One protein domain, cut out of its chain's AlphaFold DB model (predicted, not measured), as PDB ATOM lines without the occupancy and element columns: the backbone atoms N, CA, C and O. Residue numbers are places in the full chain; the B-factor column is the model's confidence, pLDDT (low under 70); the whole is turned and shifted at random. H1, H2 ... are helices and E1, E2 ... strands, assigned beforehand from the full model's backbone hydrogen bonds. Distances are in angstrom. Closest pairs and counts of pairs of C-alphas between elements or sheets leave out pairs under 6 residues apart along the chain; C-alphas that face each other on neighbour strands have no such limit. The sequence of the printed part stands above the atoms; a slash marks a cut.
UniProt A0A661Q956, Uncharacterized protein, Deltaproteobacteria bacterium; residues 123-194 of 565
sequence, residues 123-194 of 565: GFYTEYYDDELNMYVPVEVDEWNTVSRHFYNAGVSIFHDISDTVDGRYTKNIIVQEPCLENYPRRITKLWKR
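What this domain is: This is residues 123 to 194 of the 565 residues of an uncharacterized protein of Deltaproteobacteria bacterium (UniProt A0A661Q956). With little regular structure, this elongated domain is mostly loops, with hairpin E1-E2 near one end, helix H1 near the other, and small hairpin E3-E4 between these ends. The 72 printed residues include one named helix and four named strands, ordered E1 E2 H1 E3 E4, in two antiparallel two-stranded sheets. The class is mixed, with 24 residues in named elements. The whole is compact, radius of gyration of the C-alphas 12.9 A, spanning 40 by 24 by 21 A.

How they stand to each other: E1, residues 127 to 130, and E2, residues 135 to 138, form an antiparallel hairpin; N 128 and O 137 are within hydrogen-bond range, 2.9 A. H1, residues 144 to 153, is apart from E1; its O i to N i+4 pairs are each within range. E3, residues 174 to 176, and E4, residues 192 to 194, form an antiparallel hairpin, N 175 to O 193 2.8 A.

Where its parts are: E1 begins at C-alpha 127, (216.309, 130.098, 122.218). H1 measures 14.3 A. E4 ends at C-alpha 194, (198.482, 132.802, 116.147).

The domain as a whole: The printed part has no cut. Links H1 to E3 and E3 to E4 are long. Residues 179 to 184 have pLDDT under 70.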
ATOM      1  N   GLY A 123     203.923 125.611 119.072       89.94
ATOM      2  CA  GLY A 123     205.070 126.128 119.778       89.94
ATOM      3  C   GLY A 123     206.425 125.846 119.150       89.94
ATOM      4  O   GLY A 123     206.553 125.137 118.154       89.94
ATOM      5  N   PHE A 124     207.431 126.472 119.744       91.44
ATOM      6  CA  PHE A 124     208.851 126.276 119.492       91.44
ATOM      7  C   PHE A 124     209.635 126.819 120.694       91.44
ATOM      8  O   PHE A 124     209.112 127.625 121.470       91.44
ATOM      9  N   TYR A 125     210.891 126.404 120.845       91.44
ATOM     10  CA  TYR A 125     211.797 127.009 121.818       91.44
ATOM     11  C   TYR A 125     212.294 128.363 121.310       91.44
ATOM     12  O   TYR A 125     212.767 128.475 120.186       91.44
ATOM     13  N   THR A 126     212.184 129.394 122.141       91.94
ATOM     14  CA  THR A 126     212.555 130.783 121.813       91.94
ATOM     15  C   THR A 126     214.059 131.017 121.737       91.94
ATOM     16  O   THR A 126     214.490 132.023 121.177       91.94
ATOM     17  N   GLU A 127     214.853 130.084 122.250       92.25
ATOM     18  CA  GLU A 127     216.309 130.098 122.218       92.25
ATOM     19  C   GLU A 127     216.850 128.675 122.044       92.25
ATOM     20  O   GLU A 127     216.206 127.696 122.429       92.25
ATOM     21  N   TYR A 128     218.039 128.566 121.459       89.62
ATOM     22  CA  TYR A 128     218.800 127.325 121.350       89.62
ATOM     23  C   TYR A 128     220.178 127.503 121.977       89.62
ATOM     24  O   TYR A 128     220.710 128.610 121.989       89.62
ATOM     25  N   TYR A 129     220.761 126.427 122.502       89.25
ATOM     26  CA  TYR A 129     222.137 126.468 122.989       89.25
ATOM     27  C   TYR A 129     223.101 126.307 121.812       89.25
ATOM     28  O   TYR A 129     223.002 125.335 121.064       89.25
ATOM     29  N   ASP A 130     223.994 127.274 121.625       90.38
ATOM     30  CA  ASP A 130     225.042 127.219 120.614       90.38
ATOM     31  C   ASP A 130     226.350 126.763 121.273       90.38
ATOM     32  O   ASP A 130     226.936 127.496 122.071       90.38
ATOM     33  N   ASP A 131     226.789 125.541 120.959       90.50
ATOM     34  CA  ASP A 131     227.993 124.939 121.545       90.50
ATOM     35  C   ASP A 131     229.275 125.704 121.174       90.50
ATOM     36  O   ASP A 131     230.214 125.747 121.968       90.50
ATOM     37  N   GLU A 132     229.325 126.336 119.994       92.62
ATOM     38  CA  GLU A 132     230.501 127.092 119.540       92.62
ATOM     39  C   GLU A 132     230.635 128.414 120.302       92.62
ATOM     40  O   GLU A 132     231.742 128.841 120.634       92.62
ATOM     41  N   LEU A 133     229.503 129.055 120.601       92.06
ATOM     42  CA  LEU A 133     229.451 130.306 121.362       92.06
ATOM     43  C   LEU A 133     229.317 130.087 122.877       92.06
ATOM     44  O   LEU A 133     229.441 131.044 123.643       92.06
ATOM     45  N   ASN A 134     229.063 128.848 123.307       93.94
ATOM     46  CA  ASN A 134     228.808 128.451 124.690       93.94
ATOM     47  C   ASN A 134     227.738 129.332 125.370       93.94
ATOM     48  O   ASN A 134     227.912 129.800 126.500       93.94
ATOM     49  N   MET A 135     226.645 129.614 124.653       95.25
ATOM     50  CA  MET A 135     225.557 130.472 125.128       95.25
ATOM     51  C   MET A 135     224.212 130.136 124.478       95.25
ATOM     52  O   MET A 135     224.155 129.547 123.401       95.25
ATOM     53  N   TYR A 136     223.119 130.566 125.113       91.25
ATOM     54  CA  TYR A 136     221.797 130.543 124.492       91.25
ATOM     55  C   TYR A 136     221.656 131.688 123.487       91.25
ATOM     56  O   TYR A 136     221.940 132.848 123.795       91.25
ATOM     57  N   VAL A 137     221.211 131.350 122.281       93.56
ATOM     58  CA  VAL A 137     220.987 132.272 121.170       93.56
ATOM     59  C   VAL A 137     219.491 132.293 120.842       93.56
ATOM     60  O   VAL A 137     218.890 131.226 120.688       93.56
ATOM     61  N   PRO A 138     218.862 133.477 120.714       93.38
ATOM     62  CA  PRO A 138     217.459 133.574 120.331       93.38
ATOM     63  C   PRO A 138     217.189 132.962 118.953       93.38
ATOM     64  O   PRO A 138     217.935 133.189 118.001       93.38
ATOM     65  N   VAL A 139     216.075 132.245 118.828       92.38
ATOM     66  CA  VAL A 139     215.588 131.739 117.542       92.38
ATOM     67  C   VAL A 139     215.053 132.896 116.704       92.38
ATOM     68  O   VAL A 139     214.167 133.644 117.127       92.38
ATOM     69  N   GLU A 140     215.553 133.036 115.477       92.81
ATOM     70  CA  GLU A 140     215.040 134.035 114.542       92.81
ATOM     71  C   GLU A 140     213.684 133.604 113.977       92.81
ATOM     72  O   GLU A 140     213.561 132.526 113.404       92.81
ATOM     73  N   VAL A 141     212.667 134.462 114.053       93.38
ATOM     74  CA  VAL A 141     211.344 134.172 113.478       93.38
ATOM     75  C   VAL A 141     211.004 135.198 112.402       93.38
ATOM     76  O   VAL A 141     210.828 136.389 112.680       93.38
ATOM     77  N   ASP A 142     210.905 134.744 111.151       92.50
ATOM     78  CA  ASP A 142     210.599 135.611 110.010       92.50
ATOM     79  C   ASP A 142     209.254 136.338 110.212       92.50
ATOM     80  O   ASP A 142     208.256 135.756 110.638       92.50
ATOM     81  N   GLU A 143     209.225 137.629 109.863       93.50
ATOM     82  CA  GLU A 143     208.066 138.542 109.957       93.50
ATOM     83  C   GLU A 143     207.582 138.869 111.390       93.50
ATOM     84  O   GLU A 143     206.813 139.818 111.553       93.50
ATOM     85  N   TRP A 144     208.100 138.211 112.435       95.25
ATOM     86  CA  TRP A 144     207.671 138.376 113.834       95.25
ATOM     87  C   TRP A 144     207.668 139.833 114.319       95.25
ATOM     88  O   TRP A 144     206.625 140.373 114.693       95.25
ATOM     89  N   ASN A 145     208.813 140.518 114.238       95.75
ATOM     90  CA  ASN A 145     208.947 141.911 114.687       95.75
ATOM     91  C   ASN A 145     208.062 142.872 113.884       95.75
ATOM     92  O   ASN A 145     207.465 143.799 114.437       95.75
ATOM     93  N   THR A 146     207.944 142.639 112.576       96.19
ATOM     94  CA  THR A 146     207.118 143.462 111.692       96.19
ATOM     95  C   THR A 146     205.642 143.335 112.056       96.19
ATOM     96  O   THR A 146     204.967 144.351 112.229       96.19
ATOM     97  N   VAL A 147     205.155 142.105 112.240       96.81
ATOM     98  CA  VAL A 147     203.776 141.827 112.659       96.81
ATOM     99  C   VAL A 147     203.504 142.422 114.039       96.81
ATOM    100  O   VAL A 147     202.536 143.172 114.182       96.81
ATOM    101  N   SER A 148     204.387 142.175 115.017       96.69
ATOM    102  CA  SER A 148     204.279 142.719 116.381       96.69
ATOM    103  C   SER A 148     204.059 144.230 116.357       96.69
ATOM    104  O   SER A 148     203.074 144.739 116.889       96.69
ATOM    105  N   ARG A 149     204.933 144.948 115.644       97.94
ATOM    106  CA  ARG A 149     204.908 146.409 115.555       97.94
ATOM    107  C   ARG A 149     203.609 146.939 114.950       97.94
ATOM    108  O   ARG A 149     203.042 147.898 115.467       97.94
ATOM    109  N   HIS A 150     203.128 146.348 113.855       98.25
ATOM    110  CA  HIS A 150     201.906 146.832 113.202       98.25
ATOM    111  C   HIS A 150     200.652 146.579 114.046       98.25
ATOM    112  O   HIS A 150     199.812 147.474 114.155       98.25
ATOM    113  N   PHE A 151     200.551 145.417 114.696       98.38
ATOM    114  CA  PHE A 151     199.462 145.133 115.630       98.38
ATOM    115  C   PHE A 151     199.516 146.034 116.868       98.38
ATOM    116  O   PHE A 151     198.496 146.623 117.229       98.38
ATOM    117  N   TYR A 152     200.701 146.232 117.451       98.06
ATOM    118  CA  TYR A 152     200.891 147.113 118.603       98.06
ATOM    119  C   TYR A 152     200.469 148.554 118.293       98.06
ATOM    120  O   TYR A 152     199.727 149.165 119.059       98.06
ATOM    121  N   ASN A 153     200.835 149.074 117.118       98.19
ATOM    122  CA  ASN A 153     200.417 150.408 116.674       98.19
ATOM    123  C   ASN A 153     198.890 150.548 116.548       98.19
ATOM    124  O   ASN A 153     198.355 151.638 116.762       98.19
ATOM    125  N   ALA A 154     198.187 149.460 116.229       98.12
ATOM    126  CA  ALA A 154     196.727 149.405 116.204       98.12
ATOM    127  C   ALA A 154     196.090 149.147 117.583       98.12
ATOM    128  O   ALA A 154     194.871 149.027 117.662       98.12
ATOM    129  N   GLY A 155     196.875 149.076 118.661       98.00
ATOM    130  CA  GLY A 155     196.386 148.819 120.016       98.00
ATOM    131  C   GLY A 155     196.156 147.344 120.323       98.00
ATOM    132  O   GLY A 155     195.266 147.016 121.102       98.00
ATOM    133  N   VAL A 156     196.908 146.441 119.691       97.56
ATOM    134  CA  VAL A 156     196.769 144.994 119.886       97.56
ATOM    135  C   VAL A 156     198.118 144.359 120.208       97.56
ATOM    136  O   VAL A 156     199.029 144.375 119.384       97.56
ATOM    137  N   SER A 157     198.226 143.711 121.366       95.88
ATOM    138  CA  SER A 157     199.431 142.956 121.736       95.88
ATOM    139  C   SER A 157     199.297 141.499 121.288       95.88
ATOM    140  O   SER A 157     198.945 140.621 122.070       95.88
ATOM    141  N   ILE A 158     199.558 141.246 120.001       95.12
ATOM    142  CA  ILE A 158     199.361 139.937 119.343       95.12
ATOM    143  C   ILE A 158     200.162 138.780 119.964       95.12
ATOM    144  O   ILE A 158     199.726 137.632 119.899       95.12
ATOM    145  N   PHE A 159     201.302 139.084 120.585       94.06
ATOM    146  CA  PHE A 159     202.199 138.108 121.211       94.06
ATOM    147  C   PHE A 159     202.116 138.103 122.739       94.06
ATOM    148  O   PHE A 159     203.041 137.672 123.415       94.06
ATOM    149  N   HIS A 160     201.016 138.597 123.303       94.00
ATOM    150  CA  HIS A 160     200.751 138.419 124.723       94.00
ATOM    151  C   HIS A 160     200.388 136.954 125.028       94.00
ATOM    152  O   HIS A 160     199.775 136.277 124.197       94.00
ATOM    153  N   ASP A 161     200.759 136.467 126.218       92.44
ATOM    154  CA  ASP A 161     200.464 135.098 126.678       92.44
ATOM    155  C   ASP A 161     200.869 134.019 125.647       92.44
ATOM    156  O   ASP A 161     200.081 133.160 125.230       92.44
ATOM    157  N   ILE A 162     202.104 134.132 125.149       92.38
ATOM    158  CA  ILE A 162     202.718 133.124 124.276       92.38
ATOM    159  C   ILE A 162     203.741 132.266 125.000       92.38
ATOM    160  O   ILE A 162     204.141 131.278 124.422       92.38
ATOM    161  N   SER A 163     204.192 132.607 126.205       91.25
ATOM    162  CA  SER A 163     205.126 131.749 126.938       91.25
ATOM    163  C   SER A 163     204.364 130.611 127.603       91.25
ATOM    164  O   SER A 163     203.290 130.824 128.182       91.25
ATOM    165  N   ASP A 164     204.895 129.401 127.489       87.12
ATOM    166  CA  ASP A 164     204.386 128.256 128.221       87.12
ATOM    167  C   ASP A 164     204.594 128.449 129.732       87.12
ATOM    168  O   ASP A 164     205.512 129.134 130.184       87.12
ATOM    169  N   THR A 165     203.668 127.915 130.525       84.31
ATOM    170  CA  THR A 165     203.683 128.092 131.985       84.31
ATOM    171  C   THR A 165     204.640 127.137 132.693       84.31
ATOM    172  O   THR A 165     204.988 127.394 133.841       84.31
ATOM    173  N   VAL A 166     205.018 126.032 132.045       85.44
ATOM    174  CA  VAL A 166     205.930 125.013 132.576       85.44
ATOM    175  C   VAL A 166     207.363 125.309 132.137       85.44
ATOM    176  O   VAL A 166     208.253 125.339 132.982       85.44
ATOM    177  N   ASP A 167     207.582 125.584 130.848       86.94
ATOM    178  CA  ASP A 167     208.873 126.058 130.330       86.94
ATOM    179  C   ASP A 167     208.701 127.420 129.655       86.94
ATOM    180  O   ASP A 167     208.280 127.512 128.505       86.94
ATOM    181  N   GLY A 168     209.084 128.495 130.349       87.44
ATOM    182  CA  GLY A 168     208.967 129.863 129.832       87.44
ATOM    183  C   GLY A 168     209.729 130.123 128.525       87.44
ATOM    184  O   GLY A 168     209.459 131.129 127.865       87.44
ATOM    185  N   ARG A 169     210.645 129.224 128.132       89.19
ATOM    186  CA  ARG A 169     211.366 129.277 126.852       89.19
ATOM    187  C   ARG A 169     210.565 128.675 125.707       89.19
ATOM    188  O   ARG A 169     210.873 128.982 124.559       89.19
ATOM    189  N   TYR A 170     209.571 127.835 125.980       91.50
ATOM    190  CA  TYR A 170     208.700 127.264 124.960       91.50
ATOM    191  C   TYR A 170     207.510 128.185 124.701       91.50
ATOM    192  O   TYR A 170     206.897 128.714 125.629       91.50
ATOM    193  N   THR A 171     207.155 128.393 123.435       91.94
ATOM    194  CA  THR A 171     205.964 129.180 123.103       91.94
ATOM    195  C   THR A 171     204.706 128.309 123.050       91.94
ATOM    196  O   THR A 171     204.737 127.243 122.457       91.94
ATOM    197  N   LYS A 172     203.565 128.804 123.518       91.69
ATOM    198  CA  LYS A 172     202.214 128.267 123.284       91.69
ATOM    199  C   LYS A 172     201.404 129.182 122.359       91.69
ATOM    200  O   LYS A 172     201.794 130.323 122.091       91.69
ATOM    201  N   ASN A 173     200.237 128.719 121.903       92.44
ATOM    202  CA  ASN A 173     199.265 129.478 121.104       92.44
ATOM    203  C   ASN A 173     199.781 129.968 119.727       92.44
ATOM    204  O   ASN A 173     199.104 130.757 119.051       92.44
ATOM    205  N   ILE A 174     200.964 129.519 119.307       93.94
ATOM    206  CA  ILE A 174     201.560 129.749 117.990       93.94
ATOM    207  C   ILE A 174     201.684 128.392 117.309       93.94
ATOM    208  O   ILE A 174     202.299 127.492 117.858       93.94
ATOM    209  N   ILE A 175     201.118 128.239 116.117       91.81
ATOM    210  CA  ILE A 175     201.308 127.039 115.303       91.81
ATOM    211  C   ILE A 175     202.412 127.311 114.295       91.81
ATOM    212  O   ILE A 175     202.247 128.198 113.454       91.81
ATOM    213  N   VAL A 176     203.493 126.538 114.343       90.69
ATOM    214  CA  VAL A 176     204.532 126.535 113.313       90.69
ATOM    215  C   VAL A 176     204.214 125.427 112.324       90.69
ATOM    216  O   VAL A 176     204.060 124.261 112.683       90.69
ATOM    217  N   GLN A 177     204.048 125.801 111.062       85.12
ATOM    218  CA  GLN A 177     203.561 124.878 110.047       85.12
ATOM    219  C   GLN A 177     204.692 124.034 109.450       85.12
ATOM    220  O   GLN A 177     204.421 122.947 108.954       85.12
ATOM    221  N   GLU A 178     205.943 124.500 109.504       80.69
ATOM    222  CA  GLU A 178     207.105 123.832 108.902       80.69
ATOM    223  C   GLU A 178     207.228 122.349 109.283       80.69
ATOM    224  O   GLU A 178     207.196 122.005 110.466       80.69
ATOM    225  N   PRO A 179     207.372 121.449 108.293       67.25
ATOM    226  CA  PRO A 179     207.554 120.038 108.575       67.25
ATOM    227  C   PRO A 179     208.957 119.794 109.129       67.25
ATOM    228  O   PRO A 179     209.929 120.332 108.600       67.25
ATOM    229  N   CYS A 180     209.055 118.902 110.117       59.19
ATOM    230  CA  CYS A 180     210.332 118.421 110.652       59.19
ATOM    231  C   CYS A 180     211.234 119.544 111.189       59.19
ATOM    232  O   CYS A 180     212.433 119.537 110.917       59.19
ATOM    233  N   LEU A 181     210.667 120.498 111.935       58.75
ATOM    234  CA  LEU A 181     211.480 121.403 112.745       58.75
ATOM    235  C   LEU A 181     212.375 120.565 113.654       58.75
ATOM    236  O   LEU A 181     211.896 119.666 114.348       58.75
ATOM    237  N   GLU A 182     213.671 120.856 113.624       61.72
ATOM    238  CA  GLU A 182     214.575 120.406 114.674       61.72
ATOM    239  C   GLU A 182     214.041 120.904 116.021       61.72
ATOM    240  O   GLU A 182     213.351 121.923 116.076       61.72
ATOM    241  N   ASN A 183     214.357 120.206 117.112       64.00
ATOM    242  CA  ASN A 183     213.905 120.625 118.442       64.00
ATOM    243  C   ASN A 183     214.358 122.059 118.776       64.00
ATOM    244  O   ASN A 183     213.685 122.748 119.532       64.00
ATOM    245  N   TYR A 184     215.456 122.520 118.169       68.75
ATOM    246  CA  TYR A 184     216.052 123.830 118.401       68.75
ATOM    247  C   TYR A 184     216.447 124.491 117.072       68.75
ATOM    248  O   TYR A 184     217.630 124.557 116.733       68.75
ATOM    249  N   PRO A 185     215.472 124.942 116.264       79.81
ATOM    250  CA  PRO A 185     215.777 125.508 114.963       79.81
ATOM    251  C   PRO A 185     216.435 126.875 115.156       79.81
ATOM    252  O   PRO A 185     215.883 127.727 115.842       79.81
ATOM    253  N   ARG A 186     217.566 127.145 114.493       85.44
ATOM    254  CA  ARG A 186     218.182 128.490 114.530       85.44
ATOM    255  C   ARG A 186     217.241 129.579 114.000       85.44
ATOM    256  O   ARG A 186     217.299 130.731 114.421       85.44
ATOM    257  N   ARG A 187     216.380 129.208 113.047       88.00
ATOM    258  CA  ARG A 187     215.427 130.104 112.397       88.00
ATOM    259  C   ARG A 187     214.141 129.384 112.031       88.00
ATOM    260  O   ARG A 187     214.176 128.298 111.462       88.00
ATOM    261  N   ILE A 188     213.027 130.062 112.256       89.31
ATOM    262  CA  ILE A 188     211.691 129.698 111.798       89.31
ATOM    263  C   ILE A 188     211.298 130.672 110.687       89.31
ATOM    264  O   ILE A 188     211.445 131.893 110.796       89.31
ATOM    265  N   THR A 189     210.829 130.137 109.567       88.31
ATOM    266  CA  THR A 189     210.322 130.931 108.448       88.31
ATOM    267  C   THR A 189     208.974 131.567 108.790       88.31
ATOM    268  O   THR A 189     208.418 131.405 109.869       88.31
ATOM    269  N   LYS A 190     208.392 132.311 107.848       88.56
ATOM    270  CA  LYS A 190     207.121 133.023 108.045       88.56
ATOM    271  C   LYS A 190     205.903 132.101 108.196       88.56
ATOM    272  O   LYS A 190     204.788 132.589 108.360       88.56
ATOM    273  N   LEU A 191     206.078 130.781 108.098       88.81
ATOM    274  CA  LEU A 191     205.006 129.787 108.136       88.81
ATOM    275  C   LEU A 191     204.547 129.495 109.572       88.81
ATOM    276  O   LEU A 191     204.580 128.355 110.028       88.81
ATOM    277  N   TRP A 192     204.081 130.529 110.270       93.00
ATOM    278  CA  TRP A 192     203.514 130.438 111.615       93.00
ATOM    279  C   TRP A 192     202.177 131.188 111.719       93.00
ATOM    280  O   TRP A 192     201.916 132.136 110.969       93.00
ATOM    281  N   LYS A 193     201.306 130.763 112.644       94.06
ATOM    282  CA  LYS A 193     199.992 131.378 112.909       94.06
ATOM    283  C   LYS A 193     199.729 131.546 114.404       94.06
ATOM    284  O   LYS A 193     200.020 130.641 115.175       94.06
ATOM    285  N   ARG A 194     199.072 132.637 114.802       95.62
ATOM    286  CA  ARG A 194     198.482 132.802 116.147       95.62
ATOM    287  C   ARG A 194     197.096 132.154 116.185       95.62
ATOM    288  O   ARG A 194     196.309 132.400 115.276       95.62
TER     289      ARG A 194